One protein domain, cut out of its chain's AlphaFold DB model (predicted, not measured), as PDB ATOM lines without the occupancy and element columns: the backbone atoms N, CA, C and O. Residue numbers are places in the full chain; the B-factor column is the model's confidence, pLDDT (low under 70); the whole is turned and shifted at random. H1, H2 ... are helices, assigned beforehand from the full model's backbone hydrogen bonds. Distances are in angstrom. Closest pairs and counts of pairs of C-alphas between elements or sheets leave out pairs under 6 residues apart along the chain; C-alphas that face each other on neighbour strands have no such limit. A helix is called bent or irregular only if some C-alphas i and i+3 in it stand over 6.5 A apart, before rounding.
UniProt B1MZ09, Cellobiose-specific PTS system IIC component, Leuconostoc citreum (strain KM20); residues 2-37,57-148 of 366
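AT A GLANCE: This is residues 2 to 37 and 57 to 148 of the 366 residues of the protein "Cellobiose-specific PTS system IIC component" of Leuconostoc citreum (strain KM20) (UniProt B1MZ09). H1, H2, H3 and arm H4b make an up-and-down bundle, with H5 at one end and residues 100 to 105 sticking out beyond the other. The printed part has 128 residues, five named helices, H1 to H5, and no named strand: all helix. It is compact, radius of gyration of the C-alphas 15.5 A, spans 51, 26 and 25 A.

HOW THE PARTS SIT: H1, residues 2 to 16, and H2, 22 to 35, form a hairpin; find their closest C-alphas, Phe 7 and Gly 25, 4.0 A apart. H4, 104 to 133, assigned as one helix by its hydrogen bonds, is bent: C-alphas 111 and 114 are 7.1 A apart. H5, 138 to 148, is only just irregular, C-alphas 145 and 148 being 6.8 A apart. The hub H3, 72 to 92, touches H1, H2, H5 and arm H4b, 114 to 133. H2, H3 and H4b have every O i to N i+4 pair within hydrogen-bond range.

IN THESE COORDINATES: Find C-alpha 2, where H1 begins, at (306.154, 282.846, 225.999); H3 runs 30.5 A from first to last C-alpha; H5 ends with C-alpha 148 at (312.090, 280.684, 240.066).

THE WHOLE: Across the cut, C-alphas 37 and 57 are 12.0 A apart. Link H3 to H4 is long. No printed residue is under 70.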
ATOM      1  N   ALA A   2     307.422 282.637 225.289       92.44
ATOM      2  CA  ALA A   2     306.154 282.846 225.999       92.44
ATOM      3  C   ALA A   2     305.007 283.321 225.088       92.44
ATOM      4  O   ALA A   2     303.964 282.677 225.047       92.44
ATOM      5  N   LEU A   3     305.256 284.336 224.248       93.56
ATOM      6  CA  LEU A   3     304.266 284.876 223.304       93.56
ATOM      7  C   LEU A   3     303.661 283.825 222.349       93.56
ATOM      8  O   LEU A   3     302.468 283.839 222.069       93.56
ATOM      9  N   PHE A   4     304.480 282.907 221.829       94.12
ATOM     10  CA  PHE A   4     303.994 281.863 220.922       94.12
ATOM     11  C   PHE A   4     303.322 280.722 221.685       94.12
ATOM     12  O   PHE A   4     302.346 280.152 221.205       94.12
ATOM     13  N   ALA A   5     303.817 280.403 222.881       93.94
ATOM     14  CA  ALA A   5     303.231 279.357 223.703       93.94
ATOM     15  C   ALA A   5     301.849 279.745 224.229       93.94
ATOM     16  O   ALA A   5     300.948 278.919 224.162       93.94
ATOM     17  N   VAL A   6     301.651 280.984 224.699       97.50
ATOM     18  CA  VAL A   6     300.336 281.424 225.196       97.50
ATOM     19  C   VAL A   6     299.278 281.318 224.092       97.50
ATOM     20  O   VAL A   6     298.189 280.797 224.333       97.50
ATOM     21  N   PHE A   7     299.635 281.707 222.861       98.19
ATOM     22  CA  PHE A   7     298.789 281.508 221.688       98.19
ATOM     23  C   PHE A   7     298.506 280.024 221.462       98.19
ATOM     24  O   PHE A   7     297.346 279.627 221.402       98.19
ATOM     25  N   GLY A   8     299.557 279.206 221.349       97.19
ATOM     26  CA  GLY A   8     299.439 277.787 221.015       97.19
ATOM     27  C   GLY A   8     298.632 276.994 222.042       97.19
ATOM     28  O   GLY A   8     297.836 276.141 221.659       97.19
ATOM     29  N   ILE A   9     298.779 277.306 223.330       96.94
ATOM     30  CA  ILE A   9     298.067 276.641 224.428       96.94
ATOM     31  C   ILE A   9     296.576 276.982 224.387       96.94
ATOM     32  O   ILE A   9     295.749 276.072 224.392       96.94
ATOM     33  N   ALA A  10     296.218 278.268 224.294       98.25
ATOM     34  CA  ALA A  10     294.815 278.674 224.210       98.25
ATOM     35  C   ALA A  10     294.156 278.194 222.907       98.25
ATOM     36  O   ALA A  10     293.024 277.707 222.935       98.25
ATOM     37  N   TYR A  11     294.881 278.282 221.786       98.25
ATOM     38  CA  TYR A  11     294.455 277.758 220.490       98.25
ATOM     39  C   TYR A  11     294.129 276.268 220.583       98.25
ATOM     40  O   TYR A  11     293.015 275.872 220.251       98.25
ATOM     41  N   SER A  12     295.076 275.460 221.075       97.69
ATOM     42  CA  SER A  12     294.923 274.001 221.130       97.69
ATOM     43  C   SER A  12     293.767 273.612 222.047       97.69
ATOM     44  O   SER A  12     292.917 272.829 221.653       97.69
ATOM     45  N   TRP A  13     293.644 274.253 223.215       97.75
ATOM     46  CA  TRP A  13     292.551 273.991 224.155       97.75
ATOM     47  C   TRP A  13     291.158 274.180 223.531       97.75
ATOM     48  O   TRP A  13     290.248 273.367 223.725       97.75
ATOM     49  N   VAL A  14     290.971 275.286 222.807       97.50
ATOM     50  CA  VAL A  14     289.684 275.627 222.183       97.50
ATOM     51  C   VAL A  14     289.433 274.771 220.943       97.50
ATOM     52  O   VAL A  14     288.305 274.311 220.747       97.50
ATOM     53  N   HIS A  15     290.480 274.503 220.159       97.31
ATOM     54  CA  HIS A  15     290.424 273.624 218.995       97.31
ATOM     55  C   HIS A  15     290.023 272.196 219.380       97.31
ATOM     56  O   HIS A  15     289.064 271.659 218.826       97.31
ATOM     57  N   ASP A  16     290.660 271.628 220.405       96.69
ATOM     58  CA  ASP A  16     290.351 270.293 220.935       96.69
ATOM     59  C   ASP A  16     288.936 270.221 221.529       96.69
ATOM     60  O   ASP A  16     288.326 269.155 221.623       96.69
ATOM     61  N   SER A  17     288.374 271.374 221.903       95.69
ATOM     62  CA  SER A  17     286.989 271.503 222.356       95.69
ATOM     63  C   SER A  17     285.968 271.639 221.215       95.69
ATOM     64  O   SER A  17     284.775 271.763 221.505       95.69
ATOM     65  N   GLY A  18     286.404 271.613 219.950       95.38
ATOM     66  CA  GLY A  18     285.552 271.647 218.758       95.38
ATOM     67  C   GLY A  18     285.179 273.046 218.255       95.38
ATOM     68  O   GLY A  18     284.210 273.177 217.508       95.38
ATOM     69  N   TYR A  19     285.906 274.093 218.662       93.19
ATOM     70  CA  TYR A  19     285.655 275.481 218.251       93.19
ATOM     71  C   TYR A  19     286.861 276.083 217.513       93.19
ATOM     72  O   TYR A  19     287.964 275.543 217.553       93.19
ATOM     73  N   ASP A  20     286.670 277.228 216.852       91.38
ATOM     74  CA  ASP A  20     287.785 277.978 216.261       91.38
ATOM     75  C   ASP A  20     288.716 278.516 217.362       91.38
ATOM     76  O   ASP A  20     288.316 279.328 218.200       91.38
ATOM     77  N   GLY A  21     289.961 278.033 217.362       94.38
ATOM     78  CA  GLY A  21     290.971 278.370 218.359       94.38
ATOM     79  C   GLY A  21     291.723 279.671 218.083       94.38
ATOM     80  O   GLY A  21     292.338 280.212 219.005       94.38
ATOM     81  N   VAL A  22     291.697 280.207 216.855       94.44
ATOM     82  CA  VAL A  22     292.490 281.401 216.504       94.44
ATOM     83  C   VAL A  22     292.091 282.628 217.336       94.44
ATOM     84  O   VAL A  22     292.994 283.267 217.891       94.44
ATOM     85  N   PRO A  23     290.792 282.954 217.516       94.44
ATOM     86  CA  PRO A  23     290.389 284.082 218.354       94.44
ATOM     87  C   PRO A  23     290.868 283.946 219.803       94.44
ATOM     88  O   PRO A  23     291.343 284.918 220.389       94.44
ATOM     89  N   ALA A  24     290.802 282.736 220.367       96.75
ATOM     90  CA  ALA A  24     291.260 282.469 221.725       96.75
ATOM     91  C   ALA A  24     292.784 282.591 221.860       96.75
ATOM     92  O   ALA A  24     293.261 283.177 222.828       96.75
ATOM     93  N   GLY A  25     293.546 282.108 220.873       97.44
ATOM     94  CA  GLY A  25     295.000 282.265 220.831       97.44
ATOM     95  C   GLY A  25     295.433 283.734 220.802       97.44
ATOM     96  O   GLY A  25     296.293 284.144 221.583       97.44
ATOM     97  N   LEU A  26     294.815 284.550 219.940       96.44
ATOM     98  CA  LEU A  26     295.094 285.992 219.867       96.44
ATOM     99  C   LEU A  26     294.698 286.714 221.158       96.44
ATOM    100  O   LEU A  26     295.448 287.551 221.660       96.44
ATOM    101  N   LEU A  27     293.543 286.367 221.725       96.94
ATOM    102  CA  LEU A  27     293.087 286.901 223.003       96.94
ATOM    103  C   LEU A  27     294.057 286.564 224.140       96.94
ATOM    104  O   LEU A  27     294.322 287.407 224.994       96.94
ATOM    105  N   ALA A  28     294.627 285.360 224.135       98.19
ATOM    106  CA  ALA A  28     295.576 284.940 225.153       98.19
ATOM    107  C   ALA A  28     296.882 285.749 225.095       98.19
ATOM    108  O   ALA A  28     297.413 286.097 226.146       98.19
ATOM    109  N   ILE A  29     297.343 286.140 223.899       97.75
ATOM    110  CA  ILE A  29     298.454 287.095 223.743       97.75
ATOM    111  C   ILE A  29     298.121 288.435 224.413       97.75
ATOM    112  O   ILE A  29     298.947 288.985 225.137       97.75
ATOM    113  N   VAL A  30     296.915 288.965 224.184       96.81
ATOM    114  CA  VAL A  30     296.483 290.235 224.792       96.81
ATOM    115  C   VAL A  30     296.478 290.125 226.317       96.81
ATOM    116  O   VAL A  30     297.006 291.005 226.996       96.81
ATOM    117  N   VAL A  31     295.934 289.034 226.858       97.81
ATOM    118  CA  VAL A  31     295.934 288.772 228.304       97.81
ATOM    119  C   VAL A  31     297.350 288.653 228.862       97.81
ATOM    120  O   VAL A  31     297.632 289.257 229.892       97.81
ATOM    121  N   ASP A  32     298.248 287.935 228.187       96.25
ATOM    122  CA  ASP A  32     299.642 287.796 228.617       96.25
ATOM    123  C   ASP A  32     300.335 289.159 228.746       96.25
ATOM    124  O   ASP A  32     300.963 289.434 229.766       96.25
ATOM    125  N   VAL A  33     300.135 290.060 227.777       95.69
ATOM    126  CA  VAL A  33     300.674 291.430 227.830       95.69
ATOM    127  C   VAL A  33     300.032 292.260 228.949       95.69
ATOM    128  O   VAL A  33     300.740 293.006 229.622       95.69
ATOM    129  N   ILE A  34     298.723 292.127 229.193       95.88
ATOM    130  CA  ILE A  34     298.035 292.833 230.296       95.88
ATOM    131  C   ILE A  34     298.588 292.410 231.661       95.88
ATOM    132  O   ILE A  34     298.703 293.237 232.561       95.88
ATOM    133  N   LEU A  35     298.912 291.128 231.838       96.38
ATOM    134  CA  LEU A  35     299.367 290.585 233.121       96.38
ATOM    135  C   LEU A  35     300.837 290.917 233.444       96.38
ATOM    136  O   LEU A  35     301.276 290.667 234.572       96.38
ATOM    137  N   GLN A  36     301.581 291.468 232.481       94.44
ATOM    138  CA  GLN A  36     302.992 291.845 232.599       94.44
ATOM    139  C   GLN A  36     303.185 293.255 233.183       94.44
ATOM    140  O   GLN A  36     302.294 294.104 233.100       94.44
ATOM    141  N   PRO A  37     304.365 293.555 233.761       91.19
ATOM    142  CA  PRO A  37     304.714 294.923 234.116       91.19
ATOM    143  C   PRO A  37     304.822 295.791 232.863       91.19
ATOM    144  O   PRO A  37     305.467 295.434 231.881       91.19
ATOM    145  N   LEU A  57     313.216 305.302 234.376       84.44
ATOM    146  CA  LEU A  57     312.313 304.208 234.038       84.44
ATOM    147  C   LEU A  57     311.689 304.443 232.666       84.44
ATOM    148  O   LEU A  57     311.463 305.585 232.262       84.44
ATOM    149  N   ALA A  58     311.392 303.355 231.961       82.88
ATOM    150  CA  ALA A  58     310.534 303.398 230.784       82.88
ATOM    151  C   ALA A  58     309.117 303.008 231.204       82.88
ATOM    152  O   ALA A  58     308.914 301.914 231.724       82.88
ATOM    153  N   ASN A  59     308.151 303.901 230.991       85.19
ATOM    154  CA  ASN A  59     306.737 303.649 231.266       85.19
ATOM    155  C   ASN A  59     305.997 303.273 229.971       85.19
ATOM    156  O   ASN A  59     306.409 303.688 228.886       85.19
ATOM    157  N   ASN A  60     304.894 302.529 230.085       85.81
ATOM    158  CA  ASN A  60     304.102 301.999 228.968       85.81
ATOM    159  C   ASN A  60     304.937 301.197 227.952       85.81
ATOM    160  O   ASN A  60     304.728 301.295 226.742       85.81
ATOM    161  N   ALA A  61     305.894 300.411 228.443       88.19
ATOM    162  CA  ALA A  61     306.775 299.592 227.620       88.19
ATOM    163  C   ALA A  61     306.509 298.100 227.844       88.19
ATOM    164  O   ALA A  61     306.279 297.664 228.969       88.19
ATOM    165  N   ILE A  62     306.595 297.315 226.767       90.88
ATOM    166  CA  ILE A  62     306.600 295.850 226.839       90.88
ATOM    167  C   ILE A  62     308.054 295.395 226.943       90.88
ATOM    168  O   ILE A  62     308.835 295.549 225.999       90.88
ATOM    169  N   ASP A  63     308.424 294.826 228.086       89.31
ATOM    170  CA  ASP A  63     309.754 294.252 228.265       89.31
ATOM    171  C   ASP A  63     309.853 292.889 227.563       89.31
ATOM    172  O   ASP A  63     309.184 291.908 227.900       89.31
ATOM    173  N   LYS A  64     310.750 292.827 226.573       88.88
ATOM    174  CA  LYS A  64     311.017 291.637 225.755       88.88
ATOM    175  C   LYS A  64     311.425 290.416 226.583       88.88
ATOM    176  O   LYS A  64     311.262 289.298 226.091       88.88
ATOM    177  N   ALA A  65     311.945 290.593 227.799       87.56
ATOM    178  CA  ALA A  65     312.272 289.480 228.685       87.56
ATOM    179  C   ALA A  65     311.029 288.638 229.019       87.56
ATOM    180  O   ALA A  65     311.101 287.406 228.978       87.56
ATOM    181  N   TRP A  66     309.880 289.280 229.259       91.75
ATOM    182  CA  TRP A  66     308.617 288.601 229.565       91.75
ATOM    183  C   TRP A  66     308.049 287.841 228.370       91.75
ATOM    184  O   TRP A  66     307.527 286.746 228.536       91.75
ATOM    185  N   LEU A  67     308.281 288.325 227.147       92.25
ATOM    186  CA  LEU A  67     307.933 287.595 225.918       92.25
ATOM    187  C   LEU A  67     308.854 286.373 225.663       92.25
ATOM    188  O   LEU A  67     308.595 285.539 224.779       92.25
ATOM    189  N   GLY A  68     309.966 286.291 226.401       89.12
ATOM    190  CA  GLY A  68     311.016 285.277 226.329       89.12
ATOM    191  C   GLY A  68     310.803 284.099 227.282       89.12
ATOM    192  O   GLY A  68     309.711 283.541 227.339       89.12
ATOM    193  N   GLY A  69     311.872 283.676 227.965       86.56
ATOM    194  CA  GLY A  69     311.838 282.601 228.968       86.56
ATOM    195  C   GLY A  69     311.276 283.043 230.323       86.56
ATOM    196  O   GLY A  69     310.659 282.252 231.032       86.56
ATOM    197  N   LYS A  70     311.412 284.330 230.663       89.25
ATOM    198  CA  LYS A  70     310.961 284.881 231.948       89.25
ATOM    199  C   LYS A  70     309.446 284.776 232.144       89.25
ATOM    200  O   LYS A  70     308.998 284.503 233.247       89.25
ATOM    201  N   GLY A  71     308.658 284.954 231.083       91.94
ATOM    202  CA  GLY A  71     307.196 284.831 231.137       91.94
ATOM    203  C   GLY A  71     306.668 283.430 230.836       91.94
ATOM    204  O   GLY A  71     305.481 283.285 230.568       91.94
ATOM    205  N   MET A  72     307.512 282.392 230.823       92.12
ATOM    206  CA  MET A  72     307.104 281.102 230.269       92.12
ATOM    207  C   MET A  72     305.972 280.434 231.065       92.12
ATOM    208  O   MET A  72     304.984 279.980 230.488       92.12
ATOM    209  N   ILE A  73     306.091 280.394 232.395       92.38
ATOM    210  CA  ILE A  73     305.059 279.793 233.253       92.38
ATOM    211  C   ILE A  73     303.782 280.644 233.259       92.38
ATOM    212  O   ILE A  73     302.679 280.101 233.254       92.38
ATOM    213  N   VAL A  74     303.922 281.971 233.189       94.81
ATOM    214  CA  VAL A  74     302.787 282.902 233.075       94.81
ATOM    215  C   VAL A  74     301.997 282.627 231.797       94.81
ATOM    216  O   VAL A  74     300.783 282.465 231.867       94.81
ATOM    217  N   ALA A  75     302.682 282.480 230.662       95.81
ATOM    218  CA  ALA A  75     302.069 282.157 229.377       95.81
ATOM    219  C   ALA A  75     301.307 280.821 229.397       95.81
ATOM    220  O   ALA A  75     300.240 280.716 228.792       95.81
ATOM    221  N   ILE A  76     301.806 279.810 230.115       94.88
ATOM    222  CA  ILE A  76     301.089 278.536 230.282       94.88
ATOM    223  C   ILE A  76     299.787 278.751 231.054       94.88
ATOM    224  O   ILE A  76     298.716 278.374 230.580       94.88
ATOM    225  N   ILE A  77     299.871 279.399 232.219       95.75
ATOM    226  CA  ILE A  77     298.715 279.641 233.088       95.75
ATOM    227  C   ILE A  77     297.678 280.514 232.369       95.75
ATOM    228  O   ILE A  77     296.499 280.161 232.324       95.75
ATOM    229  N   ALA A  78     298.108 281.624 231.766       97.50
ATOM    230  CA  ALA A  78     297.237 282.538 231.035       97.50
ATOM    231  C   ALA A  78     296.583 281.853 229.826       97.50
ATOM    232  O   ALA A  78     295.372 281.972 229.648       97.50
ATOM    233  N   GLY A  79     297.348 281.087 229.040       97.81
ATOM    234  CA  GLY A  79     296.831 280.356 227.882       97.81
ATOM    235  C   GLY A  79     295.767 279.328 228.268       97.81
ATOM    236  O   GLY A  79     294.703 279.277 227.650       97.81
ATOM    237  N   MET A  80     296.006 278.559 229.337       97.75
ATOM    238  CA  MET A  80     295.032 277.593 229.860       97.75
ATOM    239  C   MET A  80     293.764 278.278 230.385       97.75
ATOM    240  O   MET A  80     292.659 277.843 230.063       97.75
ATOM    241  N   ILE A  81     293.901 279.361 231.161       98.06
ATOM    242  CA  ILE A  81     292.757 280.108 231.706       98.06
ATOM    243  C   ILE A  81     291.927 280.722 230.574       98.06
ATOM    244  O   ILE A  81     290.704 280.581 230.572       98.06
ATOM    245  N   VAL A  82     292.570 281.361 229.592       98.38
ATOM    246  CA  VAL A  82     291.887 281.944 228.428       98.38
ATOM    247  C   VAL A  82     291.163 280.856 227.642       98.38
ATOM    248  O   VAL A  82     289.969 281.000 227.384       98.38
ATOM    249  N   GLY A  83     291.842 279.752 227.316       98.12
ATOM    250  CA  GLY A  83     291.238 278.632 226.594       98.12
ATOM    251  C   GLY A  83     290.031 278.044 227.331       98.12
ATOM    252  O   GLY A  83     288.979 277.817 226.725       98.12
ATOM    253  N   TRP A  84     290.140 277.872 228.650       98.19
ATOM    254  CA  TRP A  84     289.063 277.359 229.495       98.19
ATOM    255  C   TRP A  84     287.852 278.300 229.552       98.19
ATOM    256  O   TRP A  84     286.733 277.862 229.262       98.19
ATOM    257  N   ILE A  85     288.061 279.586 229.867       98.00
ATOM    258  CA  ILE A  85     286.976 280.577 229.942       98.00
ATOM    259  C   ILE A  85     286.319 280.736 228.569       98.00
ATOM    260  O   ILE A  85     285.094 280.681 228.467       98.00
ATOM    261  N   TYR A  86     287.113 280.871 227.503       97.94
ATOM    262  CA  TYR A  86     286.598 281.032 226.145       97.94
ATOM    263  C   TYR A  86     285.713 279.843 225.751       97.94
ATOM    264  O   TYR A  86     284.560 280.023 225.359       97.94
ATOM    265  N   THR A  87     286.205 278.618 225.958       97.56
ATOM    266  CA  THR A  87     285.441 277.387 225.700       97.56
ATOM    267  C   THR A  87     284.134 277.345 226.490       97.56
ATOM    268  O   THR A  87     283.116 276.878 225.976       97.56
ATOM    269  N   TRP A  88     284.132 277.823 227.736       98.00
ATOM    270  CA  TRP A  88     282.923 277.875 228.554       98.00
ATOM    271  C   TRP A  88     281.853 278.794 227.946       98.00
ATOM    272  O   TRP A  88     280.701 278.367 227.826       98.00
ATOM    273  N   PHE A  89     282.220 279.996 227.483       97.31
ATOM    274  CA  PHE A  89     281.285 280.898 226.792       97.31
ATOM    275  C   PHE A  89     280.721 280.259 225.520       97.31
ATOM    276  O   PHE A  89     279.506 280.297 225.298       97.31
ATOM    277  N   MET A  90     281.587 279.615 224.731       95.00
ATOM    278  CA  MET A  90     281.195 278.927 223.500       95.00
ATOM    279  C   MET A  90     280.199 277.794 223.776       95.00
ATOM    280  O   MET A  90     279.126 277.756 223.175       95.00
ATOM    281  N   LYS A  91     280.486 276.934 224.762       95.62
ATOM    282  CA  LYS A  91     279.597 275.829 225.169       95.62
ATOM    283  C   LYS A  91     278.254 276.310 225.714       95.62
ATOM    284  O   LYS A  91     277.252 275.616 225.567       95.62
ATOM    285  N   LYS A  92     278.219 277.474 226.365       95.62
ATOM    286  CA  LYS A  92     276.979 278.075 226.876       95.62
ATOM    287  C   LYS A  92     276.217 278.879 225.824       95.62
ATOM    288  O   LYS A  92     275.103 279.310 226.105       95.62
ATOM    289  N   GLY A  93     276.787 279.081 224.635       92.38
ATOM    290  CA  GLY A  93     276.195 279.918 223.596       92.38
ATOM    291  C   GLY A  93     276.037 281.380 224.023       92.38
ATOM    292  O   GLY A  93     275.164 282.069 223.496       92.38
ATOM    293  N   ILE A  94     276.848 281.839 224.985       93.81
ATOM    294  CA  ILE A  94     276.869 283.227 225.463       93.81
ATOM    295  C   ILE A  94     277.752 284.018 224.492       93.81
ATOM    296  O   ILE A  94     278.895 284.372 224.778       93.81
ATOM    297  N   THR A  95     277.232 284.209 223.285       91.25
ATOM    298  CA  THR A  95     277.922 284.847 222.164       91.25
ATOM    299  C   THR A  95     276.942 285.707 221.377       91.25
ATOM    300  O   THR A  95     275.721 285.569 221.505       91.25
ATOM    301  N   ILE A  96     277.465 286.609 220.546       90.00
ATOM    302  CA  ILE A  96     276.627 287.355 219.608       90.00
ATOM    303  C   ILE A  96     276.441 286.493 218.364       90.00
ATOM    304  O   ILE A  96     277.395 286.225 217.637       90.00
ATOM    305  N   LYS A  97     275.201 286.055 218.130       85.81
ATOM    306  CA  LYS A  97     274.822 285.268 216.954       85.81
ATOM    307  C   LYS A  97     274.383 286.204 215.837       85.81
ATOM    308  O   LYS A  97     273.513 287.047 216.051       85.81
ATOM    309  N   LEU A  98     274.972 286.041 214.657       87.00
ATOM    310  CA  LEU A  98     274.562 286.756 213.452       87.00
ATOM    311  C   LEU A  98     273.748 285.835 212.526       87.00
ATOM    312  O   LEU A  98     273.905 284.615 212.609       87.00
ATOM    313  N   PRO A  99     272.881 286.394 211.663       88.56
ATOM    314  CA  PRO A  99     272.153 285.622 210.656       88.56
ATOM    315  C   PRO A  99     273.088 284.888 209.683       88.56
ATOM    316  O   PRO A  99     274.197 285.351 209.419       88.56
ATOM    317  N   GLU A 100     272.613 283.790 209.089       87.56
ATOM    318  CA  GLU A 100     273.389 282.961 208.145       87.56
ATOM    319  C   GLU A 100     273.832 283.712 206.878       87.56
ATOM    320  O   GLU A 100     274.781 283.307 206.214       87.56
ATOM    321  N   GLN A 101     273.175 284.828 206.548       91.56
ATOM    322  CA  GLN A 101     273.530 285.678 205.408       91.56
ATOM    323  C   GLN A 101     274.832 286.465 205.634       91.56
ATOM    324  O   GLN A 101     275.362 287.055 204.689       91.56
ATOM    325  N   VAL A 102     275.340 286.518 206.870       89.38
ATOM    326  CA  VAL A 102     276.577 287.229 207.199       89.38
ATOM    327  C   VAL A 102     277.788 286.331 206.915       89.38
ATOM    328  O   VAL A 102     277.830 285.202 207.406       89.38
ATOM    329  N   PRO A 103     278.810 286.819 206.181       89.38
ATOM    330  CA  PRO A 103     280.043 286.077 205.942       89.38
ATOM    331  C   PRO A 103     280.660 285.504 207.225       89.38
ATOM    332  O   PRO A 103     280.726 286.175 208.261       89.38
ATOM    333  N   SER A 104     281.148 284.264 207.148       83.62
ATOM    334  CA  SER A 104     281.636 283.500 208.305       83.62
ATOM    335  C   SER A 104     282.767 284.199 209.066       83.62
ATOM    336  O   SER A 104     282.803 284.151 210.294       83.62
ATOM    337  N   ASN A 105     283.645 284.915 208.361       81.38
ATOM    338  CA  ASN A 105     284.714 285.717 208.958       81.38
ATOM    339  C   ASN A 105     284.181 286.876 209.822       81.38
ATOM    340  O   ASN A 105     284.745 287.157 210.876       81.38
ATOM    341  N   VAL A 106     283.083 287.519 209.417       86.38
ATOM    342  CA  VAL A 106     282.440 288.591 210.194       86.38
ATOM    343  C   VAL A 106     281.704 287.997 211.397       86.38
ATOM    344  O   VAL A 106     281.874 288.470 212.519       86.38
ATOM    345  N   ALA A 107     280.944 286.916 211.195       84.31
ATOM    346  CA  ALA A 107     280.240 286.223 212.276       84.31
ATOM    347  C   ALA A 107     281.187 285.709 213.374       84.31
ATOM    348  O   ALA A 107     280.868 285.818 214.564       84.31
ATOM    349  N   ALA A 108     282.375 285.226 213.001       82.88
ATOM    350  CA  ALA A 108     283.397 284.784 213.945       82.88
ATOM    351  C   ALA A 108     283.869 285.916 214.880       82.88
ATOM    352  O   ALA A 108     283.958 285.708 216.092       82.88
ATOM    353  N   SER A 109     284.098 287.130 214.360       86.19
ATOM    354  CA  SER A 109     284.522 288.277 215.182       86.19
ATOM    355  C   SER A 109     283.478 288.675 216.233       86.19
ATOM    356  O   SER A 109     283.833 288.958 217.376       86.19
ATOM    357  N   PHE A 110     282.187 288.652 215.883       87.06
ATOM    358  CA  PHE A 110     281.104 288.950 216.831       87.06
ATOM    359  C   PHE A 110     280.884 287.820 217.839       87.06
ATOM    360  O   PHE A 110     280.652 288.077 219.022       87.06
ATOM    361  N   THR A 111     281.032 286.569 217.400       87.56
ATOM    362  CA  THR A 111     280.946 285.399 218.281       87.56
ATOM    363  C   THR A 111     282.000 285.463 219.392       87.56
ATOM    364  O   THR A 111     281.688 285.190 220.551       87.56
ATOM    365  N   ALA A 112     283.219 285.901 219.063       90.19
ATOM    366  CA  ALA A 112     284.327 286.037 220.008       90.19
ATOM    367  C   ALA A 112     284.226 287.265 220.940       90.19
ATOM    368  O   ALA A 112     284.925 287.313 221.952       90.19
ATOM    369  N   LEU A 113     283.368 288.248 220.636       93.75
ATOM    370  CA  LEU A 113     283.366 289.556 221.307       93.75
ATOM    371  C   LEU A 113     283.015 289.479 222.799       93.75
ATOM    372  O   LEU A 113     283.704 290.071 223.627       93.75
ATOM    373  N   VAL A 114     281.955 288.746 223.150       95.19
ATOM    374  CA  VAL A 114     281.514 288.588 224.549       95.19
ATOM    375  C   VAL A 114     282.545 287.817 225.388       95.19
ATOM    376  O   VAL A 114     282.930 288.334 226.441       95.19
ATOM    377  N   PRO A 115     283.064 286.653 224.933       95.19
ATOM    378  CA  PRO A 115     284.192 286.001 225.596       95.19
ATOM    379  C   PRO A 115     285.396 286.937 225.780       95.19
ATOM    380  O   PRO A 115     285.956 287.011 226.875       95.19
ATOM    381  N   ALA A 116     285.776 287.679 224.734       96.12
ATOM    382  CA  ALA A 116     286.928 288.574 224.765       96.12
ATOM    383  C   ALA A 116     286.763 289.699 225.792       96.12
ATOM    384  O   ALA A 116     287.677 289.930 226.585       96.12
ATOM    385  N   ALA A 117     285.600 290.353 225.829       96.62
ATOM    386  CA  ALA A 117     285.311 291.401 226.802       96.62
ATOM    387  C   ALA A 117     285.432 290.877 228.242       96.62
ATOM    388  O   ALA A 117     286.146 291.463 229.052       96.62
ATOM    389  N   ALA A 118     284.815 289.729 228.543       97.19
ATOM    390  CA  ALA A 118     284.875 289.132 229.876       97.19
ATOM    391  C   ALA A 118     286.311 288.774 230.296       97.19
ATOM    392  O   ALA A 118     286.727 289.072 231.417       97.19
ATOM    393  N   ILE A 119     287.082 288.170 229.389       98.12
ATOM    394  CA  ILE A 119     288.459 287.738 229.645       98.12
ATOM    395  C   ILE A 119     289.397 288.939 229.832       98.12
ATOM    396  O   ILE A 119     290.174 288.955 230.787       98.12
ATOM    397  N   ILE A 120     289.302 289.971 228.986       97.94
ATOM    398  CA  ILE A 120     290.123 291.191 229.098       97.94
ATOM    399  C   ILE A 120     289.792 291.951 230.382       97.94
ATOM    400  O   ILE A 120     290.704 292.379 231.096       97.94
ATOM    401  N   THR A 121     288.506 292.100 230.710       97.88
ATOM    402  CA  THR A 121     288.090 292.738 231.964       97.88
ATOM    403  C   THR A 121     288.611 291.948 233.161       97.88
ATOM    404  O   THR A 121     289.200 292.541 234.062       97.88
ATOM    405  N   GLY A 122     288.479 290.617 233.151       97.75
ATOM    406  CA  GLY A 122     289.020 289.753 234.200       97.75
ATOM    407  C   GLY A 122     290.535 289.899 234.364       97.75
ATOM    408  O   GLY A 122     291.010 290.123 235.475       97.75
ATOM    409  N   ALA A 123     291.291 289.861 233.264       97.69
ATOM    410  CA  ALA A 123     292.741 290.054 233.274       97.69
ATOM    411  C   ALA A 123     293.139 291.436 233.820       97.69
ATOM    412  O   ALA A 123     294.054 291.543 234.634       97.69
ATOM    413  N   THR A 124     292.409 292.485 233.434       96.56
ATOM    414  CA  THR A 124     292.625 293.851 233.934       96.56
ATOM    415  C   THR A 124     292.350 293.954 235.432       96.56
ATOM    416  O   THR A 124     293.109 294.601 236.151       96.56
ATOM    417  N   VAL A 125     291.297 293.298 235.928       97.38
ATOM    418  CA  VAL A 125     290.994 293.242 237.366       97.38
ATOM    419  C   VAL A 125     292.108 292.519 238.121       97.38
ATOM    420  O   VAL A 125     292.572 293.032 239.136       97.38
ATOM    421  N   VAL A 126     292.586 291.379 237.611       96.75
ATOM    422  CA  VAL A 126     293.729 290.662 238.198       96.75
ATOM    423  C   VAL A 126     294.955 291.574 238.251       96.75
ATOM    424  O   VAL A 126     295.528 291.754 239.323       96.75
ATOM    425  N   TYR A 127     295.316 292.217 237.140       94.88
ATOM    426  CA  TYR A 127     296.427 293.169 237.115       94.88
ATOM    427  C   TYR A 127     296.250 294.292 238.151       94.88
ATOM    428  O   TYR A 127     297.174 294.578 238.914       94.88
ATOM    429  N   ALA A 128     295.060 294.895 238.230       94.94
ATOM    430  CA  ALA A 128     294.769 295.978 239.163       94.94
ATOM    431  C   ALA A 128     294.904 295.539 240.629       94.94
ATOM    432  O   ALA A 128     295.476 296.279 241.429       94.94
ATOM    433  N   ILE A 129     294.432 294.336 240.975       96.00
ATOM    434  CA  ILE A 129     294.578 293.774 242.323       96.00
ATOM    435  C   ILE A 129     296.063 293.618 242.662       96.00
ATOM    436  O   ILE A 129     296.505 294.139 243.682       96.00
ATOM    437  N   PHE A 130     296.850 292.967 241.800       95.50
ATOM    438  CA  PHE A 130     298.279 292.763 242.060       95.50
ATOM    439  C   PHE A 130     299.046 294.085 242.156       95.50
ATOM    440  O   PHE A 130     299.815 294.288 243.101       95.50
ATOM    441  N   SER A 131     298.762 295.015 241.247       91.88
ATOM    442  CA  SER A 131     299.420 296.319 241.197       91.88
ATOM    443  C   SER A 131     299.100 297.179 242.423       91.88
ATOM    444  O   SER A 131     299.993 297.817 242.984       91.88
ATOM    445  N   LYS A 132     297.836 297.200 242.871       92.06
ATOM    446  CA  LYS A 132     297.383 298.077 243.963       92.06
ATOM    447  C   LYS A 132     297.533 297.466 245.351       92.06
ATOM    448  O   LYS A 132     297.858 298.206 246.272       92.06
ATOM    449  N   ALA A 133     297.280 296.168 245.511       92.12
ATOM    450  CA  ALA A 133     297.301 295.512 246.818       92.12
ATOM    451  C   ALA A 133     298.691 294.982 247.194       92.12
ATOM    452  O   ALA A 133     299.067 295.044 248.361       92.12
ATOM    453  N   TRP A 134     299.454 294.474 246.219       90.00
ATOM    454  CA  TRP A 134     300.742 293.810 246.463       90.00
ATOM    455  C   TRP A 134     301.940 294.519 245.828       90.00
ATOM    456  O   TRP A 134     303.062 294.039 245.966       90.00
ATOM    457  N   HIS A 135     301.725 295.656 245.156       90.94
ATOM    458  CA  HIS A 135     302.776 296.437 244.490       90.94
ATOM    459  C   HIS A 135     303.647 295.597 243.539       90.94
ATOM    460  O   HIS A 135     304.853 295.800 243.423       90.94
ATOM    461  N   THR A 136     303.018 294.642 242.855       93.12
ATOM    462  CA  THR A 136     303.647 293.747 241.880       93.12
ATOM    463  C   THR A 136     302.688 293.509 240.715       93.12
ATOM    464  O   THR A 136     301.565 294.005 240.708       93.12
ATOM    465  N   THR A 137     303.099 292.751 239.711       94.50
ATOM    466  CA  THR A 137     302.195 292.251 238.672       94.50
ATOM    467  C   THR A 137     301.943 290.764 238.843       94.50
ATOM    468  O   THR A 137     302.705 290.061 239.507       94.50
ATOM    469  N   PHE A 138     300.875 290.257 238.226       94.44
ATOM    470  CA  PHE A 138     300.620 288.819 238.225       94.44
ATOM    471  C   PHE A 138     301.815 288.054 237.639       94.44
ATOM    472  O   PHE A 138     302.252 287.063 238.220       94.44
ATOM    473  N   ALA A 139     302.398 288.552 236.543       94.69
ATOM    474  CA  ALA A 139     303.569 287.936 235.933       94.69
ATOM    475  C   ALA A 139     304.785 287.895 236.875       94.69
ATOM    476  O   ALA A 139     305.428 286.853 237.004       94.69
ATOM    477  N   GLU A 140     305.086 288.992 237.573       94.25
ATOM    478  CA  GLU A 140     306.188 289.056 238.547       94.25
ATOM    479  C   GLU A 140     305.962 288.168 239.766       94.25
ATOM    480  O   GLU A 140     306.894 287.512 240.246       94.25
ATOM    481  N   TRP A 141     304.724 288.096 240.244       95.50
ATOM    482  CA  TRP A 141     304.368 287.222 241.348       95.50
ATOM    483  C   TRP A 141     304.514 285.746 240.966       95.50
ATOM    484  O   TRP A 141     305.195 285.000 241.666       95.50
ATOM    485  N   ILE A 142     303.971 285.326 239.819       95.38
ATOM    486  CA  ILE A 142     304.152 283.958 239.307       95.38
ATOM    487  C   ILE A 142     305.636 283.647 239.106       95.38
ATOM    488  O   ILE A 142     306.095 282.562 239.467       95.38
ATOM    489  N   TYR A 143     306.397 284.591 238.549       93.00
ATOM    490  CA  TYR A 143     307.824 284.407 238.332       93.00
ATOM    491  C   TYR A 143     308.560 284.135 239.651       93.00
ATOM    492  O   TYR A 143     309.256 283.130 239.769       93.00
ATOM    493  N   SER A 144     308.342 284.974 240.663       93.19
ATOM    494  CA  SER A 144     309.023 284.869 241.961       93.19
ATOM    495  C   SER A 144     308.547 283.700 242.832       93.19
ATOM    496  O   SER A 144     309.368 283.076 243.502       93.19
ATOM    497  N   VAL A 145     307.250 283.385 242.828       94.12
ATOM    498  CA  VAL A 145     306.650 282.387 243.734       94.12
ATOM    499  C   VAL A 145     306.625 280.985 243.130       94.12
ATOM    500  O   VAL A 145     306.693 280.004 243.867       94.12
ATOM    501  N   ILE A 146     306.540 280.864 241.802       92.62
ATOM    502  CA  ILE A 146     306.387 279.569 241.125       92.62
ATOM    503  C   ILE A 146     307.580 279.283 240.220       92.62
ATOM    504  O   ILE A 146     308.258 278.275 240.418       92.62
ATOM    505  N   GLN A 147     307.851 280.143 239.233       91.56
ATOM    506  CA  GLN A 147     308.835 279.824 238.196       91.56
ATOM    507  C   GLN A 147     310.247 279.692 238.775       91.56
ATOM    508  O   GLN A 147     310.878 278.655 238.586       91.56
ATOM    509  N   THR A 148     310.729 280.689 239.519       90.69
ATOM    510  CA  THR A 148     312.090 280.684 240.066       90.69
ATOM    511  C   THR A 148     312.334 279.526 241.047       90.69
ATOM    512  O   THR A 148     313.348 278.844 240.885       90.69
TER     513      THR A 148